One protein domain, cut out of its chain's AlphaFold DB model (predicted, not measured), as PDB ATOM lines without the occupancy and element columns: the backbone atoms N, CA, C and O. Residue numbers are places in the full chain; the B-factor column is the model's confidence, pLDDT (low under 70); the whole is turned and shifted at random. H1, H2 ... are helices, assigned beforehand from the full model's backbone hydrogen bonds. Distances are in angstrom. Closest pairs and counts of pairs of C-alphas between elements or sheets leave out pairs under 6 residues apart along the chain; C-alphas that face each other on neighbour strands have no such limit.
ATOM      1  N   SER A 188      45.038  48.346 145.689       92.88
ATOM      2  CA  SER A 188      46.429  48.575 146.121       92.88
ATOM      3  C   SER A 188      47.364  47.500 145.567       92.88
ATOM      4  O   SER A 188      48.385  47.808 144.961       92.88
ATOM      5  N   LYS A 189      46.955  46.232 145.673       94.69
ATOM      6  CA  LYS A 189      47.724  45.096 145.162       94.69
ATOM      7  C   LYS A 189      47.758  45.065 143.636       94.69
ATOM      8  O   LYS A 189      48.798  44.806 143.044       94.69
ATOM      9  N   ALA A 190      46.645  45.407 142.985       94.44
ATOM     10  CA  ALA A 190      46.624  45.576 141.534       94.44
ATOM     11  C   ALA A 190      47.604  46.663 141.061       94.44
ATOM     12  O   ALA A 190      48.275  46.487 140.047       94.44
ATOM     13  N   LYS A 191      47.706  47.777 141.798       92.69
ATOM     14  CA  LYS A 191      48.657  48.855 141.509       92.69
ATOM     15  C   LYS A 191      50.097  48.357 141.604       92.69
ATOM     16  O   LYS A 191      50.883  48.652 140.712       92.69
ATOM     17  N   GLU A 192      50.431  47.586 142.637       91.81
ATOM     18  CA  GLU A 192      51.760  46.976 142.800       91.81
ATOM     19  C   GLU A 192      52.113  46.017 141.660       91.81
ATOM     20  O   GLU A 192      53.222  46.087 141.136       91.81
ATOM     21  N   ILE A 193      51.169  45.170 141.239       91.56
ATOM     22  CA  ILE A 193      51.363  44.232 140.124       91.56
ATOM     23  C   ILE A 193      51.654  44.987 138.824       91.56
ATOM     24  O   ILE A 193      52.643  44.708 138.155       91.56
ATOM     25  N   ILE A 194      50.837  45.990 138.488       90.44
ATOM     26  CA  ILE A 194      50.986  46.774 137.248       90.44
ATOM     27  C   ILE A 194      52.330  47.517 137.191       90.44
ATOM     28  O   ILE A 194      52.818  47.801 136.102       90.44
ATOM     29  N   LYS A 195      52.929  47.845 138.343       84.50
ATOM     30  CA  LYS A 195      54.252  48.482 138.397       84.50
ATOM     31  C   LYS A 195      55.406  47.527 138.090       84.50
ATOM     32  O   LYS A 195      56.477  48.000 137.727       84.50
ATOM     33  N   ARG A 196      55.224  46.221 138.296       83.25
ATOM     34  CA  ARG A 196      56.302  45.221 138.217       83.25
ATOM     35  C   ARG A 196      56.211  44.328 136.986       83.25
ATOM     36  O   ARG A 196      57.239  43.870 136.511       83.25
ATOM     37  N   GLU A 197      55.001  44.103 136.488       82.06
ATOM     38  CA  GLU A 197      54.701  43.058 135.509       82.06
ATOM     39  C   GLU A 197      54.118  43.625 134.208       82.06
ATOM     40  O   GLU A 197      53.708  44.789 134.139       82.06
ATOM     41  N   ASP A 198      54.001  42.780 133.176       83.69
ATOM     42  CA  ASP A 198      53.275  43.145 131.959       83.69
ATOM     43  C   ASP A 198      51.788  43.395 132.264       83.69
ATOM     44  O   ASP A 198      50.969  42.488 132.468       83.69
ATOM     45  N   SER A 199      51.420  44.676 132.237       86.19
ATOM     46  CA  SER A 199      50.049  45.129 132.445       86.19
ATOM     47  C   SER A 199      49.046  44.495 131.469       86.19
ATOM     48  O   SER A 199      47.884  44.296 131.836       86.19
ATOM     49  N   ASN A 200      49.450  44.158 130.239       90.56
ATOM     50  CA  ASN A 200      48.561  43.553 129.250       90.56
ATOM     51  C   ASN A 200      48.176  42.131 129.654       90.56
ATOM     52  O   ASN A 200      46.977  41.828 129.691       90.56
ATOM     53  N   LEU A 201      49.157  41.300 130.020       92.56
ATOM     54  CA  LEU A 201      48.925  39.954 130.540       92.56
ATOM     55  C   LEU A 201      48.063  39.996 131.808       92.56
ATOM     56  O   LEU A 201      47.063  39.280 131.895       92.56
ATOM     57  N   PHE A 202      48.374  40.886 132.758       95.81
ATOM     58  CA  PHE A 202      47.580  41.063 133.977       95.81
ATOM     59  C   PHE A 202      46.104  41.348 133.678       95.81
ATOM     60  O   PHE A 202      45.216  40.634 134.153       95.81
ATOM     61  N   PHE A 203      45.813  42.351 132.844       95.50
ATOM     62  CA  PHE A 203      44.429  42.674 132.503       95.50
ATOM     63  C   PHE A 203      43.750  41.569 131.682       95.50
ATOM     64  O   PHE A 203      42.545  41.368 131.840       95.50
ATOM     65  N   ARG A 204      44.478  40.834 130.832       94.69
ATOM     66  CA  ARG A 204      43.937  39.682 130.093       94.69
ATOM     67  C   ARG A 204      43.520  38.556 131.041       94.69
ATOM     68  O   ARG A 204      42.377  38.103 130.954       94.69
ATOM     69  N   ILE A 205      44.373  38.193 132.000       96.19
ATOM     70  CA  ILE A 205      44.068  37.218 133.062       96.19
ATOM     71  C   ILE A 205      42.858  37.677 133.889       96.19
ATOM     72  O   ILE A 205      41.934  36.901 134.117       96.19
ATOM     73  N   LEU A 206      42.788  38.952 134.289       95.94
ATOM     74  CA  LEU A 206      41.625  39.460 135.027       95.94
ATOM     75  C   LEU A 206      40.329  39.386 134.218       95.94
ATOM     76  O   LEU A 206      39.300  38.956 134.741       95.94
ATOM     77  N   ARG A 207      40.360  39.790 132.943       94.94
ATOM     78  CA  ARG A 207      39.188  39.734 132.054       94.94
ATOM     79  C   ARG A 207      38.711  38.312 131.817       94.94
ATOM     80  O   ARG A 207      37.515  38.127 131.642       94.94
ATOM     81  N   THR A 208      39.597  37.332 131.840       95.69
ATOM     82  CA  THR A 208      39.267  35.912 131.662       95.69
ATOM     83  C   THR A 208      39.128  35.178 132.994       95.69
ATOM     84  O   THR A 208      39.015  33.962 133.011       95.69
ATOM     85  N   SER A 209      39.097  35.873 134.135       95.81
ATOM     86  CA  SER A 209      38.948  35.227 135.441       95.81
ATOM     87  C   SER A 209      37.488  35.105 135.878       95.81
ATOM     88  O   SER A 209      36.715  36.060 135.769       95.81
ATOM     89  N   LYS A 210      37.125  33.949 136.452       95.31
ATOM     90  CA  LYS A 210      35.866  33.759 137.200       95.31
ATOM     91  C   LYS A 210      35.845  34.564 138.504       95.31
ATOM     92  O   LYS A 210      34.791  35.035 138.905       95.31
ATOM     93  N   ASN A 211      37.005  34.742 139.147       93.62
ATOM     94  CA  ASN A 211      37.137  35.363 140.469       93.62
ATOM     95  C   ASN A 211      38.228  36.451 140.470       93.62
ATOM     96  O   ASN A 211      39.343  36.201 140.951       93.62
ATOM     97  N   PRO A 212      37.949  37.667 139.959       94.56
ATOM     98  CA  PRO A 212      38.954  38.726 139.834       94.56
ATOM     99  C   PRO A 212      39.604  39.128 141.165       94.56
ATOM    100  O   PRO A 212      40.814  39.317 141.209       94.56
ATOM    101  N   HIS A 213      38.843  39.178 142.266       94.44
ATOM    102  CA  HIS A 213      39.378  39.485 143.601       94.44
ATOM    103  C   HIS A 213      40.485  38.503 144.021       94.44
ATOM    104  O   HIS A 213      41.598  38.910 144.349       94.44
ATOM    105  N   ILE A 214      40.200  37.196 143.947       94.25
ATOM    106  CA  ILE A 214      41.159  36.142 144.303       94.25
ATOM    107  C   ILE A 214      42.342  36.149 143.324       94.25
ATOM    108  O   ILE A 214      43.487  35.990 143.729       94.25
ATOM    109  N   THR A 215      42.075  36.407 142.044       95.50
ATOM    110  CA  THR A 215      43.103  36.462 140.993       95.50
ATOM    111  C   THR A 215      44.130  37.557 141.249       95.50
ATOM    112  O   THR A 215      45.320  37.295 141.134       95.50
ATOM    113  N   ILE A 216      43.703  38.759 141.653       96.31
ATOM    114  CA  ILE A 216      44.638  39.832 142.030       96.31
ATOM    115  C   ILE A 216      45.450  39.413 143.263       96.31
ATOM    116  O   ILE A 216      46.660  39.627 143.317       96.31
ATOM    117  N   ASN A 217      44.810  38.775 144.247       95.81
ATOM    118  CA  ASN A 217      45.499  38.334 145.458       95.81
ATOM    119  C   ASN A 217      46.534  37.231 145.207       95.81
ATOM    120  O   ASN A 217      47.574  37.239 145.862       95.81
ATOM    121  N   ASN A 218      46.307  36.350 144.240       95.19
ATOM    122  CA  ASN A 218      47.185  35.213 143.961       95.19
ATOM    123  C   ASN A 218      47.999  35.369 142.672       95.19
ATOM    124  O   ASN A 218      48.593  34.399 142.206       95.19
ATOM    125  N   TYR A 219      48.046  36.574 142.098       95.31
ATOM    126  CA  TYR A 219      48.606  36.805 140.768       95.31
ATOM    127  C   TYR A 219      50.037  36.274 140.601       95.31
ATOM    128  O   TYR A 219      50.319  35.576 139.633       95.31
ATOM    129  N   ASN A 220      50.910  36.501 141.586       92.50
ATOM    130  CA  ASN A 220      52.294  36.015 141.544       92.50
ATOM    131  C   ASN A 220      52.384  34.482 141.494       92.50
ATOM    132  O   ASN A 220      53.293  33.942 140.877       92.50
ATOM    133  N   THR A 221      51.459  33.770 142.142       93.19
ATOM    134  CA  THR A 221      51.389  32.302 142.070       93.19
ATOM    135  C   THR A 221      50.853  31.859 140.715       93.19
ATOM    136  O   THR A 221      51.384  30.923 140.132       93.19
ATOM    137  N   ILE A 222      49.847  32.561 140.190       93.94
ATOM    138  CA  ILE A 222      49.265  32.297 138.868       93.94
ATOM    139  C   ILE A 222      50.324  32.454 137.768       93.94
ATOM    140  O   ILE A 222      50.387  31.626 136.866       93.94
ATOM    141  N   LEU A 223      51.199  33.459 137.873       92.31
ATOM    142  CA  LEU A 223      52.296  33.673 136.926       92.31
ATOM    143  C   LEU A 223      53.348  32.556 136.913       92.31
ATOM    144  O   LEU A 223      54.053  32.408 135.922       92.31
ATOM    145  N   LYS A 224      53.449  31.743 137.972       90.75
ATOM    146  CA  LYS A 224      54.360  30.584 137.988       90.75
ATOM    147  C   LYS A 224      53.880  29.443 137.094       90.75
ATOM    148  O   LYS A 224      54.639  28.501 136.869       90.75
ATOM    149  N   TYR A 225      52.640  29.494 136.604       87.25
ATOM    150  CA  TYR A 225      52.164  28.540 135.618       87.25
ATOM    151  C   TYR A 225      52.845  28.815 134.260       87.25
ATOM    152  O   TYR A 225      52.624  29.885 133.693       87.25
ATOM    153  N   PRO A 226      53.628  27.869 133.697       80.38
ATOM    154  CA  PRO A 226      54.477  28.138 132.528       80.38
ATOM    155  C   PRO A 226      53.737  28.594 131.266       80.38
ATOM    156  O   PRO A 226      54.333  29.241 130.414       80.38
ATOM    157  N   HIS A 227      52.449  28.266 131.145       81.38
ATOM    158  CA  HIS A 227      51.636  28.567 129.963       81.38
ATOM    159  C   HIS A 227      50.508  29.561 130.260       81.38
ATOM    160  O   HIS A 227      49.461  29.536 129.617       81.38
ATOM    161  N   ILE A 228      50.672  30.405 131.282       88.50
ATOM    162  CA  ILE A 228      49.618  31.334 131.707       88.50
ATOM    163  C   ILE A 228      49.246  32.346 130.621       88.50
ATOM    164  O   ILE A 228      48.075  32.702 130.487       88.50
ATOM    165  N   GLU A 229      50.223  32.786 129.833       86.38
ATOM    166  CA  GLU A 229      50.000  33.676 128.701       86.38
ATOM    167  C   GLU A 229      49.087  33.023 127.664       86.38
ATOM    168  O   GLU A 229      48.006  33.562 127.413       86.38
ATOM    169  N   ASP A 230      49.469  31.847 127.168       82.56
ATOM    170  CA  ASP A 230      48.720  31.068 126.176       82.56
ATOM    171  C   ASP A 230      47.308  30.746 126.670       82.56
ATOM    172  O   ASP A 230      46.322  31.102 126.025       82.56
ATOM    173  N   LEU A 231      47.190  30.197 127.881       88.38
ATOM    174  CA  LEU A 231      45.902  29.875 128.495       88.38
ATOM    175  C   LEU A 231      44.986  31.109 128.588       88.38
ATOM    176  O   LEU A 231      43.786  31.038 128.315       88.38
ATOM    177  N   SER A 232      45.540  32.265 128.966       91.81
ATOM    178  CA  SER A 232      44.763  33.504 129.055       91.81
ATOM    179  C   SER A 232      44.347  34.059 127.686       91.81
ATOM    180  O   SER A 232      43.316  34.728 127.592       91.81
ATOM    181  N   LEU A 233      45.130  33.802 126.633       88.06
ATOM    182  CA  LEU A 233      44.814  34.164 125.250       88.06
ATOM    183  C   LEU A 233      43.704  33.278 124.689       88.06
ATOM    184  O   LEU A 233      42.732  33.798 124.143       88.06
ATOM    185  N   GLU A 234      43.799  31.969 124.885       87.19
ATOM    186  CA  GLU A 234      42.783  31.010 124.452       87.19
ATOM    187  C   GLU A 234      41.433  31.280 125.114       87.19
ATOM    188  O   GLU A 234      40.410  31.389 124.436       87.19
ATOM    189  N   ALA A 235      41.425  31.493 126.432       92.62
ATOM    190  CA  ALA A 235      40.212  31.869 127.147       92.62
ATOM    191  C   ALA A 235      39.635  33.194 126.643       92.62
ATOM    192  O   ALA A 235      38.419  33.359 126.577       92.62
ATOM    193  N   HIS A 236      40.490  34.148 126.270       91.25
ATOM    194  CA  HIS A 236      40.034  35.402 125.688       91.25
ATOM    195  C   HIS A 236      39.364  35.180 124.326       91.25
ATOM    196  O   HIS A 236      38.276  35.712 124.104       91.25
ATOM    197  N   TYR A 237      39.975  34.369 123.458       85.81
ATOM    198  CA  TYR A 237      39.450  34.027 122.137       85.81
ATOM    199  C   TYR A 237      38.102  33.302 122.228       85.81
ATOM    200  O   TYR A 237      37.129  33.708 121.591       85.81
ATOM    201  N   LEU A 238      38.014  32.290 123.094       89.12
ATOM    202  CA  LEU A 238      36.784  31.534 123.345       89.12
ATOM    203  C   LEU A 238      35.740  32.317 124.157       89.12
ATOM    204  O   LEU A 238      34.624  31.839 124.340       89.12
ATOM    205  N   LYS A 239      36.077  33.522 124.642       92.94
ATOM    206  CA  LYS A 239      35.256  34.337 125.556       92.94
ATOM    207  C   LYS A 239      34.885  33.599 126.852       92.94
ATOM    208  O   LYS A 239      33.820  33.825 127.425       92.94
ATOM    209  N   GLU A 240      35.790  32.767 127.355       94.62
ATOM    210  CA  GLU A 240      35.594  31.951 128.548       94.62
ATOM    211  C   GLU A 240      36.230  32.534 129.809       94.62
ATOM    212  O   GLU A 240      37.088  33.422 129.792       94.62
ATOM    213  N   LYS A 241      35.761  32.024 130.953       96.06
ATOM    214  CA  LYS A 241      36.258  32.393 132.275       96.06
ATOM    215  C   LYS A 241      36.933  31.197 132.934       96.06
ATOM    216  O   LYS A 241      36.323  30.140 133.063       96.06
ATOM    217  N   ILE A 242      38.135  31.396 133.461       96.31
ATOM    218  CA  ILE A 242      38.941  30.394 134.162       96.31
ATOM    219  C   ILE A 242      38.986  30.716 135.658       96.31
ATOM    220  O   ILE A 242      39.045  31.876 136.073       96.31
ATOM    221  N   ASN A 243      38.980  29.684 136.502       96.00
ATOM    222  CA  ASN A 243      39.448  29.835 137.878       96.00
ATOM    223  C   ASN A 243      40.961  29.575 137.925       96.00
ATOM    224  O   ASN A 243      41.385  28.429 138.055       96.00
ATOM    225  N   TYR A 244      41.756  30.641 137.827       94.75
ATOM    226  CA  TYR A 244      43.221  30.560 137.777       94.75
ATOM    227  C   TYR A 244      43.879  30.050 139.067       94.75
ATOM    228  O   TYR A 244      45.057  29.728 139.064       94.75
ATOM    229  N   ASN A 245      43.128  29.935 140.165       90.88
ATOM    230  CA  ASN A 245      43.640  29.445 141.451       90.88
ATOM    231  C   ASN A 245      43.644  27.915 141.564       90.88
ATOM    232  O   ASN A 245      43.805  27.374 142.654       90.88
ATOM    233  N   ARG A 246      43.383  27.210 140.462       91.31
ATOM    234  CA  ARG A 246      43.455  25.751 140.406       91.31
ATOM    235  C   ARG A 246      44.913  25.281 140.373       91.31
ATOM    236  O   ARG A 246      45.823  26.051 140.079       91.31
ATOM    237  N   SER A 247      45.129  24.001 140.666       91.88
ATOM    238  CA  SER A 247      46.450  23.375 140.553       91.88
ATOM    239  C   SER A 247      46.960  23.410 139.107       91.88
ATOM    240  O   SER A 247      46.163  23.395 138.168       91.88
ATOM    241  N   HIS A 248      48.284  23.375 138.911       89.88
ATOM    242  CA  HIS A 248      48.885  23.314 137.567       89.88
ATOM    243  C   HIS A 248      48.335  22.150 136.731       89.88
ATOM    244  O   HIS A 248      48.102  22.317 135.539       89.88
ATOM    245  N   LYS A 249      48.062  20.992 137.352       89.00
ATOM    246  CA  LYS A 249      47.431  19.847 136.680       89.00
ATOM    247  C   LYS A 249      46.066  20.222 136.093       89.00
ATOM    248  O   LYS A 249      45.835  20.003 134.910       89.00
ATOM    249  N   SER A 250      45.196  20.842 136.889       90.00
ATOM    250  CA  SER A 250      43.864  21.224 136.413       90.00
ATOM    251  C   SER A 250      43.911  22.391 135.420       90.00
ATOM    252  O   SER A 250      43.139  22.402 134.466       90.00
ATOM    253  N   LEU A 251      44.835  23.346 135.579       90.56
ATOM    254  CA  LEU A 251      45.054  24.389 134.568       90.56
ATOM    255  C   LEU A 251      45.532  23.790 133.237       90.56
ATOM    256  O   LEU A 251      45.065  24.219 132.190       90.56
ATOM    257  N   ASN A 252      46.387  22.763 133.267       85.00
ATOM    258  CA  ASN A 252      46.825  22.042 132.069       85.00
ATOM    259  C   ASN A 252      45.687  21.299 131.362       85.00
ATOM    260  O   ASN A 252      45.678  21.232 130.133       85.00
ATOM    261  N   GLU A 253      44.751  20.723 132.116       87.38
ATOM    262  CA  GLU A 253      43.561  20.073 131.558       87.38
ATOM    263  C   GLU A 253      42.675  21.098 130.842       87.38
ATOM    264  O   GLU A 253      42.392  20.915 129.659       87.38
ATOM    265  N   ILE A 254      42.355  22.219 131.505       89.56
ATOM    266  CA  ILE A 254      41.580  23.328 130.918       89.56
ATOM    267  C   ILE A 254      42.276  23.866 129.666       89.56
ATOM    268  O   ILE A 254      41.648  24.010 128.624       89.56
ATOM    269  N   HIS A 255      43.583  24.118 129.754       85.38
ATOM    270  CA  HIS A 255      44.394  24.555 128.623       85.38
ATOM    271  C   HIS A 255      44.292  23.550 127.465       85.38
ATOM    272  O   HIS A 255      44.047  23.927 126.334       85.38
ATOM    273  N   SER A 256      44.433  22.245 127.709       79.38
ATOM    274  CA  SER A 256      44.305  21.210 126.659       79.38
ATOM    275  C   SER A 256      42.934  21.182 125.996       79.38
ATOM    276  O   SER A 256      42.851  21.040 124.780       79.38
ATOM    277  N   GLU A 257      41.872  21.338 126.776       86.44
ATOM    278  CA  GLU A 257      40.510  21.393 126.255       86.44
ATOM    279  C   GLU A 257      40.282  22.637 125.385       86.44
ATOM    280  O   GLU A 257      39.791  22.520 124.261       86.44
ATOM    281  N   MET A 258      40.688  23.814 125.871       86.44
ATOM    282  CA  MET A 258      40.582  25.072 125.130       86.44
ATOM    283  C   MET A 258      41.394  25.026 123.840       86.44
ATOM    284  O   MET A 258      40.853  25.353 122.781       86.44
ATOM    285  N   SER A 259      42.639  24.540 123.904       79.31
ATOM    286  CA  SER A 259      43.464  24.378 122.713       79.31
ATOM    287  C   SER A 259      42.762  23.501 121.679       79.31
ATOM    288  O   SER A 259      42.618  23.916 120.537       79.31
ATOM    289  N   ASN A 260      42.248  22.331 122.065       78.06
ATOM    290  CA  ASN A 260      41.584  21.422 121.129       78.06
ATOM    291  C   ASN A 260      40.329  22.028 120.494       78.06
ATOM    292  O   ASN A 260      40.125  21.885 119.291       78.06
ATOM    293  N   ARG A 261      39.510  22.731 121.282       83.50
ATOM    294  CA  ARG A 261      38.283  23.365 120.784       83.50
ATOM    295  C   ARG A 261      38.574  24.459 119.772       83.50
ATOM    296  O   ARG A 261      37.904  24.540 118.747       83.50
ATOM    297  N   ILE A 262      39.573  25.297 120.038       78.38
ATOM    298  CA  ILE A 262      39.954  26.318 119.065       78.38
ATOM    299  C   ILE A 262      40.548  25.645 117.809       78.38
ATOM    300  O   ILE A 262      40.261  26.108 116.708       78.38
ATOM    301  N   LEU A 263      41.272  24.520 117.939       75.12
ATOM    302  CA  LEU A 263      41.891  23.824 116.802       75.12
ATOM    303  C   LEU A 263      40.799  23.253 115.906       75.12
ATOM    304  O   LEU A 263      40.890  23.331 114.689       75.12
ATOM    305  N   GLU A 264      39.740  22.711 116.502       76.69
ATOM    306  CA  GLU A 264      38.571  22.214 115.778       76.69
ATOM    307  C   GLU A 264      37.853  23.326 115.020       76.69
ATOM    308  O   GLU A 264      37.594  23.168 113.830       76.69
ATOM    309  N   VAL A 265      37.612  24.471 115.666       75.25
ATOM    310  CA  VAL A 265      37.044  25.651 114.996       75.25
ATOM    311  C   VAL A 265      37.956  26.108 113.854       75.25
ATOM    312  O   VAL A 265      37.473  26.400 112.763       75.25
ATOM    313  N   GLN A 266      39.271  26.147 114.059       70.88
ATOM    314  CA  GLN A 266      40.209  26.525 113.006       70.88
ATOM    315  C   GLN A 266      40.185  25.541 111.841       70.88
ATOM    316  O   GLN A 266      40.010  25.965 110.705       70.88
ATOM    317  N   ILE A 267      40.288  24.240 112.093       71.25
ATOM    318  CA  ILE A 267      40.231  23.219 111.039       71.25
ATOM    319  C   ILE A 267      38.897  23.293 110.279       71.25
ATOM    320  O   ILE A 267      38.881  23.129 109.065       71.25
ATOM    321  N   GLN A 268      37.789  23.571 110.970       70.06
ATOM    322  CA  GLN A 268      36.455  23.610 110.370       70.06
ATOM    323  C   GLN A 268      36.184  24.877 109.541       70.06
ATOM    324  O   GLN A 268      35.501  24.796 108.522       70.06
ATOM    325  N   PHE A 269      36.664  26.044 109.983       60.00
ATOM    326  CA  PHE A 269      36.277  27.344 109.413       60.00
ATOM    327  C   PHE A 269      37.398  28.082 108.676       60.00
ATOM    328  O   PHE A 269      37.154  29.134 108.079       60.00
ATOM    329  N   SER A 270      38.631  27.592 108.731       59.56
ATOM    330  CA  SER A 270      39.748  28.256 108.070       59.56
ATOM    331  C   SER A 270      39.796  27.964 106.571       59.56
ATOM    332  O   SER A 270      39.381  26.915 106.083       59.56
TER     333      SER A 270
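AT A GLANCE: This is residues 188 to 270 of the 407 residues of an uncharacterized protein of Capnocytophaga sp. oral taxon 332 str. F0381 (UniProt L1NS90). One long helix, H6, forms one side of an elongated body of short helices and sticks out beyond it with residues 263 to 269. H5 lies in the middle and packs between residues 255 to 262 of H6 and H2, crossing both steeply, while the short helices H1, H3 and H4 gather at the end of the body away from the tip of H6. The printed part has 83 residues with six named helices, H1 to H6 in chain order, and no named strand; the class is all helix. The whole is compact, with a radius of gyration of the C-alphas of 13.2 A, and its C-alphas span 45 by 24 by 20 A.

IN THESE COORDINATES: H6, residues 248 to 269, is the longest helix at 31.1 A; it runs from C-alpha 248 at (48.885, 23.314, 137.567) to C-alpha 269 at (36.277, 27.344, 109.413). H5, residues 228 to 237, measures 14.2 A. H2, residues 199 to 207, measures 12.1 A. H1, residues 188 to 196, measures 13.1 A and begins with C-alpha 188 at (46.429, 48.575, 146.121). H3 takes residues 212 to 217 over 8.6 A, and H4 residues 219 to 222 over 4.9 A.

HOW THE PARTS SIT: H6 touches H5 with residues 255 to 262 alone; their lines stand at a steep tilt of 41 degrees, the same way, and their closest C-alphas, of Leu 231 and His 255, are 5.5 A apart. H5 also touches H2, at a steep tilt of 55 degrees, the same way, with the C-alphas of Ile 205 and Ser 232 closest at 5.5 A. H2 is the hub, touching three helices. It only just touches H3, with 3 pairs of C-alphas within 8 A, and only at the corner by their link, where the C-alphas of Leu 206 and Pro 212 are closest at 5.5 A. It only just touches H1 too, with 3 such pairs and only at the corner, the C-alphas of Ile 194 and Phe 202 being closest at 7.4 A. H1 and H3 only just touch, also with 3 pairs; the C-alphas of Ala 190 and Ile 216 are closest at 6.1 A. H4 touches no helix, and H6 is apart from H1, H2, H3 and H4. Every O i to N i+4 pair is within hydrogen-bond range in H1, H2, H3, H5 and H6, while H4 is too short for such a pair.

THE WHOLE: The two C-alphas farthest apart, of Ser 188 and Gln 268, are 44.7 A apart. Residues 263 to 270, of which 263 to 269 belong to H6, stand free; the body without them spans 36 by 22 by 19 A. The printed part has no cut and no long link. The mean pLDDT of the printed part is 88.3, and residues 269 to 270 are under 70.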